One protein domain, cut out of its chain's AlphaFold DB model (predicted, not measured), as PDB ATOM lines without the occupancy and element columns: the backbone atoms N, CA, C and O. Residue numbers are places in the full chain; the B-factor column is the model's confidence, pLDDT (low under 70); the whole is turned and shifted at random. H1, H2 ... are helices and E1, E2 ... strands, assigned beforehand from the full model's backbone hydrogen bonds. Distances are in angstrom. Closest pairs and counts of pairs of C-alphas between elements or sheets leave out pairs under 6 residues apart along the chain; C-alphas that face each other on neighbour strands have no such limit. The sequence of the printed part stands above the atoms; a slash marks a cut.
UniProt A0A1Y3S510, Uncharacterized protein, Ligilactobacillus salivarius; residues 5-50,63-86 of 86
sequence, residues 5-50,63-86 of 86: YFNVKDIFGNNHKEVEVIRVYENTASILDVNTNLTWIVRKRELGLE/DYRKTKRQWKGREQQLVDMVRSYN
ATOM      1  N   TYR A   5      -1.598   1.292  10.577       89.69
ATOM      2  CA  TYR A   5      -2.329   1.649   9.364       89.69
ATOM      3  C   TYR A   5      -1.967   3.059   8.907       89.69
ATOM      4  O   TYR A   5      -1.685   3.933   9.724       89.69
ATOM      5  N   PHE A   6      -2.025   3.280   7.594       89.69
ATOM      6  CA  PHE A   6      -1.672   4.553   6.975       89.69
ATOM      7  C   PHE A   6      -2.867   5.185   6.267       89.69
ATOM      8  O   PHE A   6      -3.690   4.479   5.686       89.69
ATOM      9  N   ASN A   7      -2.919   6.518   6.266       89.38
ATOM     10  CA  ASN A   7      -3.944   7.318   5.583       89.38
ATOM     11  C   ASN A   7      -5.385   6.954   5.990       89.38
ATOM     12  O   ASN A   7      -6.273   6.816   5.146       89.38
ATOM     13  N   VAL A   8      -5.616   6.807   7.293       90.94
ATOM     14  CA  VAL A   8      -6.920   6.436   7.854       90.94
ATOM     15  C   VAL A   8      -7.762   7.686   8.081       90.94
ATOM     16  O   VAL A   8      -7.269   8.680   8.607       90.94
ATOM     17  N   LYS A   9      -9.048   7.646   7.715       92.00
ATOM     18  CA  LYS A   9      -9.972   8.767   7.927       92.00
ATOM     19  C   LYS A   9     -10.936   8.513   9.082       92.00
ATOM     20  O   LYS A   9     -11.645   7.504   9.095       92.00
ATOM     21  N   ASP A  10     -11.032   9.458  10.012       91.88
ATOM     22  CA  ASP A  10     -11.971   9.373  11.136       91.88
ATOM     23  C   ASP A  10     -13.430   9.701  10.756       91.88
ATOM     24  O   ASP A  10     -13.794   9.985   9.600       91.88
ATOM     25  N   ILE A  11     -14.312   9.623  11.757       89.62
ATOM     26  CA  ILE A  11     -15.733   9.967  11.623       89.62
ATOM     27  C   ILE A  11     -15.995  11.466  11.396       89.62
ATOM     28  O   ILE A  11     -17.077  11.816  10.920       89.62
ATOM     29  N   PHE A  12     -15.024  12.334  11.684       90.44
ATOM     30  CA  PHE A  12     -15.088  13.781  11.469       90.44
ATOM     31  C   PHE A  12     -14.524  14.197  10.101       90.44
ATOM     32  O   PHE A  12     -14.809  15.288   9.617       90.44
ATOM     33  N   GLY A  13     -13.828  13.290   9.413       88.38
ATOM     34  CA  GLY A  13     -13.236  13.514   8.099       88.38
ATOM     35  C   GLY A  13     -11.759  13.893   8.118       88.38
ATOM     36  O   GLY A  13     -11.243  14.196   7.038       88.38
ATOM     37  N   ASN A  14     -11.096  13.845   9.276       89.69
ATOM     38  CA  ASN A  14      -9.667  14.121   9.416       89.69
ATOM     39  C   ASN A  14      -8.843  12.940   8.903       89.69
ATOM     40  O   ASN A  14      -9.284  11.791   8.983       89.69
ATOM     41  N   ASN A  15      -7.673  13.232   8.337       90.62
ATOM     42  CA  ASN A  15      -6.778  12.218   7.792       90.62
ATOM     43  C   ASN A  15      -5.622  11.978   8.758       90.62
ATOM     44  O   ASN A  15      -4.795  12.857   8.970       90.62
ATOM     45  N   HIS A  16      -5.497  10.747   9.223       91.50
ATOM     46  CA  HIS A  16      -4.399  10.314  10.065       91.50
ATOM     47  C   HIS A  16      -3.362   9.594   9.205       91.50
ATOM     48  O   HIS A  16      -3.661   8.587   8.555       91.50
ATOM     49  N   LYS A  17      -2.140  10.136   9.159       91.38
ATOM     50  CA  LYS A  17      -1.063   9.584   8.322       91.38
ATOM     51  C   LYS A  17      -0.634   8.201   8.782       91.38
ATOM     52  O   LYS A  17      -0.449   7.336   7.936       91.38
ATOM     53  N   GLU A  18      -0.507   8.018  10.089       93.94
ATOM     54  CA  GLU A  18      -0.039   6.792  10.721       93.94
ATOM     55  C   GLU A  18      -0.775   6.595  12.043       93.94
ATOM     56  O   GLU A  18      -0.862   7.520  12.859       93.94
ATOM     57  N   VAL A  19      -1.352   5.406  12.220       94.25
ATOM     58  CA  VAL A  19      -2.170   5.082  13.387       94.25
ATOM     59  C   VAL A  19      -1.944   3.659  13.863       94.25
ATOM     60  O   VAL A  19      -1.766   2.744  13.057       94.25
ATOM     61  N   GLU A  20      -2.057   3.453  15.170       94.94
ATOM     62  CA  GLU A  20      -2.090   2.124  15.777       94.94
ATOM     63  C   GLU A  20      -3.522   1.747  16.158       94.94
ATOM     64  O   GLU A  20      -4.250   2.541  16.753       94.94
ATOM     65  N   VAL A  21      -3.952   0.523  15.850       93.81
ATOM     66  CA  VAL A  21      -5.268   0.043  16.300       93.81
ATOM     67  C   VAL A  21      -5.200  -0.384  17.765       93.81
ATOM     68  O   VAL A  21      -4.484  -1.325  18.107       93.81
ATOM     69  N   ILE A  22      -6.014   0.256  18.607       94.19
ATOM     70  CA  ILE A  22      -6.140  -0.059  20.037       94.19
ATOM     71  C   ILE A  22      -7.184  -1.158  20.246       94.19
ATOM     72  O   ILE A  22      -6.952  -2.146  20.943       94.19
ATOM     73  N   ARG A  23      -8.372  -0.981  19.657       92.69
ATOM     74  CA  ARG A  23      -9.499  -1.908  19.814       92.69
ATOM     75  C   ARG A  23     -10.405  -1.875  18.594       92.69
ATOM     76  O   ARG A  23     -10.709  -0.811  18.065       92.69
ATOM     77  N   VAL A  24     -10.892  -3.045  18.197       91.19
ATOM     78  CA  VAL A  24     -11.853  -3.214  17.106       91.19
ATOM     79  C   VAL A  24     -13.221  -3.569  17.696       91.19
ATOM     80  O   VAL A  24     -13.324  -4.485  18.505       91.19
ATOM     81  N   TYR A  25     -14.261  -2.839  17.297       89.19
ATOM     82  CA  TYR A  25     -15.663  -3.064  17.670       89.19
ATOM     83  C   TYR A  25     -16.429  -3.698  16.505       89.19
ATOM     84  O   TYR A  25     -15.825  -4.145  15.536       89.19
ATOM     85  N   GLU A  26     -17.762  -3.750  16.558       87.38
ATOM     86  CA  GLU A  26     -18.554  -4.354  15.482       87.38
ATOM     87  C   GLU A  26     -18.338  -3.646  14.128       87.38
ATOM     88  O   GLU A  26     -17.956  -4.305  13.165       87.38
ATOM     89  N   ASN A  27     -18.467  -2.312  14.074       87.75
ATOM     90  CA  ASN A  27     -18.361  -1.513  12.833       87.75
ATOM     91  C   ASN A  27     -17.344  -0.367  12.884       87.75
ATOM     92  O   ASN A  27     -17.124   0.346  11.900       87.75
ATOM     93  N   THR A  28     -16.723  -0.174  14.037       91.25
ATOM     94  CA  THR A  28     -15.747   0.883  14.272       91.25
ATOM     95  C   THR A  28     -14.488   0.305  14.889       91.25
ATOM     96  O   THR A  28     -14.458  -0.839  15.344       91.25
ATOM     97  N   ALA A  29     -13.436   1.103  14.907       93.12
ATOM     98  CA  ALA A  29     -12.240   0.828  15.675       93.12
ATOM     99  C   ALA A  29     -11.797   2.103  16.386       93.12
ATOM    100  O   ALA A  29     -12.042   3.214  15.913       93.12
ATOM    101  N   SER A  30     -11.161   1.916  17.533       94.62
ATOM    102  CA  SER A  30     -10.412   2.951  18.224       94.62
ATOM    103  C   SER A  30      -8.955   2.857  17.790       94.62
ATOM    104  O   SER A  30      -8.365   1.771  17.808       94.62
ATOM    105  N   ILE A  31      -8.408   3.990  17.369       95.12
ATOM    106  CA  ILE A  31      -7.040   4.128  16.878       95.12
ATOM    107  C   ILE A  31      -6.291   5.184  17.688       95.12
ATOM    108  O   ILE A  31      -6.901   6.154  18.128       95.12
ATOM    109  N   LEU A  32      -4.986   5.012  17.853       95.12
ATOM    110  CA  LEU A  32      -4.074   6.032  18.355       95.12
ATOM    111  C   LEU A  32      -3.408   6.711  17.160       95.12
ATOM    112  O   LEU A  32      -2.755   6.036  16.367       95.12
ATOM    113  N   ASP A  33      -3.574   8.023  17.017       93.19
ATOM    114  CA  ASP A  33      -2.821   8.803  16.035       93.19
ATOM    115  C   ASP A  33      -1.415   9.088  16.575       93.19
ATOM    116  O   ASP A  33      -1.261   9.694  17.637       93.19
ATOM    117  N   VAL A  34      -0.395   8.660  15.829       90.94
ATOM    118  CA  VAL A  34       1.010   8.726  16.265       90.94
ATOM    119  C   VAL A  34       1.522  10.169  16.350       90.94
ATOM    120  O   VAL A  34       2.359  10.478  17.194       90.94
ATOM    121  N   ASN A  35       1.005  11.083  15.523       88.88
ATOM    122  CA  ASN A  35       1.467  12.474  15.488       88.88
ATOM    123  C   ASN A  35       0.897  13.301  16.645       88.88
ATOM    124  O   ASN A  35       1.569  14.167  17.201       88.88
ATOM    125  N   THR A  36      -0.373  13.078  16.972       89.44
ATOM    126  CA  THR A  36      -1.099  13.860  17.981       89.44
ATOM    127  C   THR A  36      -1.120  13.190  19.350       89.44
ATOM    128  O   THR A  36      -1.410  13.874  20.335       89.44
ATOM    129  N   ASN A  37      -0.801  11.891  19.406       90.75
ATOM    130  CA  ASN A  37      -0.948  11.004  20.558       90.75
ATOM    131  C   ASN A  37      -2.384  10.988  21.122       90.75
ATOM    132  O   ASN A  37      -2.602  10.810  22.320       90.75
ATOM    133  N   LEU A  38      -3.373  11.224  20.254       92.62
ATOM    134  CA  LEU A  38      -4.793  11.237  20.598       92.62
ATOM    135  C   LEU A  38      -5.493   9.995  20.057       92.62
ATOM    136  O   LEU A  38      -5.134   9.452  19.011       92.62
ATOM    137  N   THR A  39      -6.527   9.562  20.775       93.81
ATOM    138  CA  THR A  39      -7.352   8.427  20.368       93.81
ATOM    139  C   THR A  39      -8.555   8.892  19.554       93.81
ATOM    140  O   THR A  39      -9.303   9.766  19.989       93.81
ATOM    141  N   TRP A  40      -8.786   8.253  18.410       93.56
ATOM    142  CA  TRP A  40      -9.878   8.572  17.491       93.56
ATOM    143  C   TRP A  40     -10.732   7.346  17.177       93.56
ATOM    144  O   TRP A  40     -10.299   6.200  17.317       93.56
ATOM    145  N   ILE A  41     -11.970   7.591  16.740       92.75
ATOM    146  CA  ILE A  41     -12.880   6.551  16.257       92.75
ATOM    147  C   ILE A  41     -12.918   6.582  14.733       92.75
ATOM    148  O   ILE A  41     -13.222   7.608  14.118       92.75
ATOM    149  N   VAL A  42     -12.670   5.424  14.127       93.00
ATOM    150  CA  VAL A  42     -12.713   5.212  12.676       93.00
ATOM    151  C   VAL A  42     -13.718   4.124  12.323       93.00
ATOM    152  O   VAL A  42     -14.091   3.288  13.148       93.00
ATOM    153  N   ARG A  43     -14.168   4.128  11.070       91.12
ATOM    154  CA  ARG A  43     -14.965   3.043  10.482       91.12
ATOM    155  C   ARG A  43     -14.047   1.874  10.125       91.12
ATOM    156  O   ARG A  43     -12.946   2.101   9.630       91.12
ATOM    157  N   LYS A  44     -14.498   0.633  10.322       91.25
ATOM    158  CA  LYS A  44     -13.707  -0.570  10.006       91.25
ATOM    159  C   LYS A  44     -13.229  -0.614   8.557       91.25
ATOM    160  O   LYS A  44     -12.086  -0.990   8.308       91.25
ATOM    161  N   ARG A  45     -14.059  -0.164   7.614       89.75
ATOM    162  CA  ARG A  45     -13.686  -0.125   6.192       89.75
ATOM    163  C   ARG A  45     -12.481   0.772   5.896       89.75
ATOM    164  O   ARG A  45     -11.762   0.518   4.940       89.75
ATOM    165  N   GLU A  46     -12.239   1.801   6.715       90.19
ATOM    166  CA  GLU A  46     -11.075   2.694   6.573       90.19
ATOM    167  C   GLU A  46      -9.774   1.967   6.962       90.19
ATOM    168  O   GLU A  46      -8.686   2.407   6.614       90.19
ATOM    169  N   LEU A  47      -9.892   0.822   7.645       90.88
ATOM    170  CA  LEU A  47      -8.813  -0.113   7.965       90.88
ATOM    171  C   LEU A  47      -8.821  -1.349   7.040       90.88
ATOM    172  O   LEU A  47      -8.169  -2.349   7.342       90.88
ATOM    173  N   GLY A  48      -9.605  -1.335   5.955       89.75
ATOM    174  CA  GLY A  48      -9.771  -2.484   5.057       89.75
ATOM    175  C   GLY A  48     -10.468  -3.694   5.695       89.75
ATOM    176  O   GLY A  48     -10.296  -4.811   5.216       89.75
ATOM    177  N   LEU A  49     -11.214  -3.497   6.787       89.62
ATOM    178  CA  LEU A  49     -11.963  -4.552   7.477       89.62
ATOM    179  C   LEU A  49     -13.442  -4.534   7.071       89.62
ATOM    180  O   LEU A  49     -14.003  -3.477   6.778       89.62
ATOM    181  N   GLU A  50     -14.088  -5.698   7.119       88.31
ATOM    182  CA  GLU A  50     -15.516  -5.825   6.821       88.31
ATOM    183  C   GLU A  50     -16.401  -5.234   7.932       88.31
ATOM    184  O   GLU A  50     -16.152  -5.417   9.127       88.31
ATOM    185  N   ASP A  63     -25.396  10.846  11.904       81.25
ATOM    186  CA  ASP A  63     -25.291  11.224  10.492       81.25
ATOM    187  C   ASP A  63     -23.833  11.495  10.121       81.25
ATOM    188  O   ASP A  63     -23.305  12.604  10.217       81.25
ATOM    189  N   TYR A  64     -23.187  10.440   9.642       78.44
ATOM    190  CA  TYR A  64     -21.789  10.468   9.234       78.44
ATOM    191  C   TYR A  64     -21.495  11.489   8.127       78.44
ATOM    192  O   TYR A  64     -20.439  12.122   8.129       78.44
ATOM    193  N   ARG A  65     -22.408  11.665   7.162       83.31
ATOM    194  CA  ARG A  65     -22.180  12.578   6.032       83.31
ATOM    195  C   ARG A  65     -22.263  14.025   6.493       83.31
ATOM    196  O   ARG A  65     -21.409  14.832   6.116       83.31
ATOM    197  N   LYS A  66     -23.258  14.342   7.325       88.31
ATOM    198  CA  LYS A  66     -23.416  15.673   7.915       88.31
ATOM    199  C   LYS A  66     -22.225  16.028   8.801       88.31
ATOM    200  O   LYS A  66     -21.654  17.100   8.612       88.31
ATOM    201  N   THR A  67     -21.794  15.119   9.678       87.50
ATOM    202  CA  THR A  67     -20.644  15.351  10.567       87.50
ATOM    203  C   THR A  67     -19.363  15.616   9.779       87.50
ATOM    204  O   THR A  67     -18.701  16.625  10.018       87.50
ATOM    205  N   LYS A  68     -19.053  14.793   8.767       88.06
ATOM    206  CA  LYS A  68     -17.882  15.022   7.902       88.06
ATOM    207  C   LYS A  68     -17.913  16.371   7.197       88.06
ATOM    208  O   LYS A  68     -16.885  17.023   7.051       88.06
ATOM    209  N   ARG A  69     -19.089  16.800   6.736       89.00
ATOM    210  CA  ARG A  69     -19.238  18.108   6.090       89.00
ATOM    211  C   ARG A  69     -18.997  19.252   7.073       89.00
ATOM    212  O   ARG A  69     -18.377  20.237   6.690       89.00
ATOM    213  N   GLN A  70     -19.476  19.121   8.309       90.06
ATOM    214  CA  GLN A  70     -19.335  20.137   9.352       90.06
ATOM    215  C   GLN A  70     -17.877  20.343   9.783       90.06
ATOM    216  O   GLN A  70     -17.470  21.479  10.022       90.06
ATOM    217  N   TRP A  71     -17.097  19.263   9.861       89.56
ATOM    218  CA  TRP A  71     -15.729  19.285  10.387       89.56
ATOM    219  C   TRP A  71     -14.634  19.302   9.320       89.56
ATOM    220  O   TRP A  71     -13.451  19.383   9.647       89.56
ATOM    221  N   LYS A  72     -15.002  19.302   8.035       87.81
ATOM    222  CA  LYS A  72     -14.044  19.409   6.931       87.81
ATOM    223  C   LYS A  72     -13.134  20.633   7.114       87.81
ATOM    224  O   LYS A  72     -13.611  21.766   7.119       87.81
ATOM    225  N   GLY A  73     -11.825  20.393   7.208       87.31
ATOM    226  CA  GLY A  73     -10.809  21.443   7.353       87.31
ATOM    227  C   GLY A  73     -10.721  22.066   8.750       87.31
ATOM    228  O   GLY A  73     -10.050  23.079   8.910       87.31
ATOM    229  N   ARG A  74     -11.388  21.487   9.757       90.38
ATOM    230  CA  ARG A  74     -11.387  21.960  11.153       90.38
ATOM    231  C   ARG A  74     -10.652  21.001  12.092       90.38
ATOM    232  O   ARG A  74     -10.955  20.936  13.279       90.38
ATOM    233  N   GLU A  75      -9.685  20.266  11.554       88.31
ATOM    234  CA  GLU A  75      -8.911  19.256  12.282       88.31
ATOM    235  C   GLU A  75      -8.215  19.847  13.509       88.31
ATOM    236  O   GLU A  75      -8.413  19.364  14.621       88.31
ATOM    237  N   GLN A  76      -7.495  20.959  13.337       89.38
ATOM    238  CA  GLN A  76      -6.794  21.605  14.447       89.38
ATOM    239  C   GLN A  76      -7.762  22.066  15.547       89.38
ATOM    240  O   GLN A  76      -7.485  21.870  16.721       89.38
ATOM    241  N   GLN A  77      -8.941  22.581  15.177       91.88
ATOM    242  CA  GLN A  77      -9.964  22.986  16.150       91.88
ATOM    243  C   GLN A  77     -10.462  21.797  16.984       91.88
ATOM    244  O   GLN A  77     -10.700  21.950  18.177       91.88
ATOM    245  N   LEU A  78     -10.610  20.612  16.376       88.94
ATOM    246  CA  LEU A  78     -10.956  19.387  17.105       88.94
ATOM    247  C   LEU A  78      -9.831  18.955  18.044       88.94
ATOM    248  O   LEU A  78     -10.107  18.630  19.195       88.94
ATOM    249  N   VAL A  79      -8.584  18.959  17.567       89.56
ATOM    250  CA  VAL A  79      -7.405  18.605  18.373       89.56
ATOM    251  C   VAL A  79      -7.283  19.527  19.585       89.56
ATOM    252  O   VAL A  79      -7.146  19.042  20.709       89.56
ATOM    253  N   ASP A  80      -7.386  20.839  19.375       92.75
ATOM    254  CA  ASP A  80      -7.295  21.846  20.436       92.75
ATOM    255  C   ASP A  80      -8.436  21.683  21.449       92.75
ATOM    256  O   ASP A  80      -8.201  21.683  22.658       92.75
ATOM    257  N   MET A  81      -9.664  21.458  20.966       90.81
ATOM    258  CA  MET A  81     -10.827  21.204  21.815       90.81
ATOM    259  C   MET A  81     -10.637  19.947  22.673       90.81
ATOM    260  O   MET A  81     -10.862  20.005  23.878       90.81
ATOM    261  N   VAL A  82     -10.193  18.823  22.100       87.69
ATOM    262  CA  VAL A  82      -9.945  17.581  22.859       87.69
ATOM    263  C   VAL A  82      -8.861  17.795  23.915       87.69
ATOM    264  O   VAL A  82      -9.021  17.357  25.050       87.69
ATOM    265  N   ARG A  83      -7.783  18.507  23.572       89.31
ATOM    266  CA  ARG A  83      -6.700  18.822  24.511       89.31
ATOM    267  C   ARG A  83      -7.140  19.723  25.657       89.31
ATOM    268  O   ARG A  83      -6.608  19.562  26.739       89.31
ATOM    269  N   SER A  84      -8.103  20.622  25.455       92.25
ATOM    270  CA  SER A  84      -8.610  21.475  26.543       92.25
ATOM    271  C   SER A  84      -9.388  20.729  27.633       92.25
ATOM    272  O   SER A  84      -9.608  21.289  28.703       92.25
ATOM    273  N   TYR A  85      -9.817  19.489  27.370       83.25
ATOM    274  CA  TYR A  85     -10.506  18.642  28.351       83.25
ATOM    275  C   TYR A  85      -9.566  17.692  29.109       83.25
ATOM    276  O   TYR A  85     -10.023  17.040  30.047       83.25
ATOM    277  N   ASN A  86      -8.298  17.596  28.693       66.44
ATOM    278  CA  ASN A  86      -7.263  16.769  29.320       66.44
ATOM    279  C   ASN A  86      -6.338  17.627  30.184       66.44
ATOM    280  O   ASN A  86      -5.888  17.103  31.225       66.44
TER     281      ASN A  86
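AT A GLANCE: This is residues 5 to 50 and 63 to 86 of the 86 residues of an uncharacterized protein of Ligilactobacillus salivarius (UniProt A0A1Y3S510). A small four-strand sheet bends sharply at E2 and curls part-way towards a barrel, loosely formed, with E1 coming back near E4 and short H1 beside E1 and E3. H2 and H3 lie outside this curled sheet, H3 grazing it and H2 off it. The printed part has 70 residues, in the order E1 E2 E3 E4 H1 H2 H3; the sheet runs E1 E2 E3 E4, antiparallel, and the class is mixed. It is compact, with a radius of gyration of the C-alphas of 11.7 A and spans of 32 by 26 by 19 A.

HOW THE PARTS SIT: E1, residues 5 to 9, E2, residues 15 to 24, E3, residues 28 to 33, and E4, residues 38 to 43, form a meander, each strand the antiparallel neighbour of the one before. The sheet is strongly twisted, and E2 bends by 94 degrees at residue 18. Its pairing is staggered: residues 15 to 19 pair with E1 and 19 to 24 with E3. In the hairpin E1 and E2, N 5 and O 19 are 2.9 A apart; in E2 and E3, N 30 and O 23, 2.8 A; in E3 and E4, N 40 and O 31, 2.8 A. The closest C-alphas of E1 and E4, Lys 9 and Val 42, are 6.5 A apart. H1, residues 44 to 47, is on the sheet, over none of its strands, at a height of 5.6 A. H2, residues 64 to 71, is not on the sheet; H3, residues 75 to 84, only grazes it. H2 and H3 meet only through their link. In both, every O i to N i+4 pair is within hydrogen-bond range; H1 is too short for one.

IN THESE COORDINATES: E2 is 18.7 A long, E4 16.5 A, E3 15.3 A, H3 14.4 A, H2 10.8 A and E1 10.5 A. E1 begins at C-alpha 5 (-2.329, 1.649, 9.364), and H3 ends at C-alpha 84 (-8.610, 21.475, 26.543).

THE WHOLE: The C-alphas farthest apart, of Glu 50 and Ser 84, are 34.4 A apart. Residues 51 to 62 are not printed, and C-alphas 50 and 63 stand 20.0 A apart across the cut. The links printed whole are tight. Mean pLDDT of the printed part is 89.9, with residue 86 under 70.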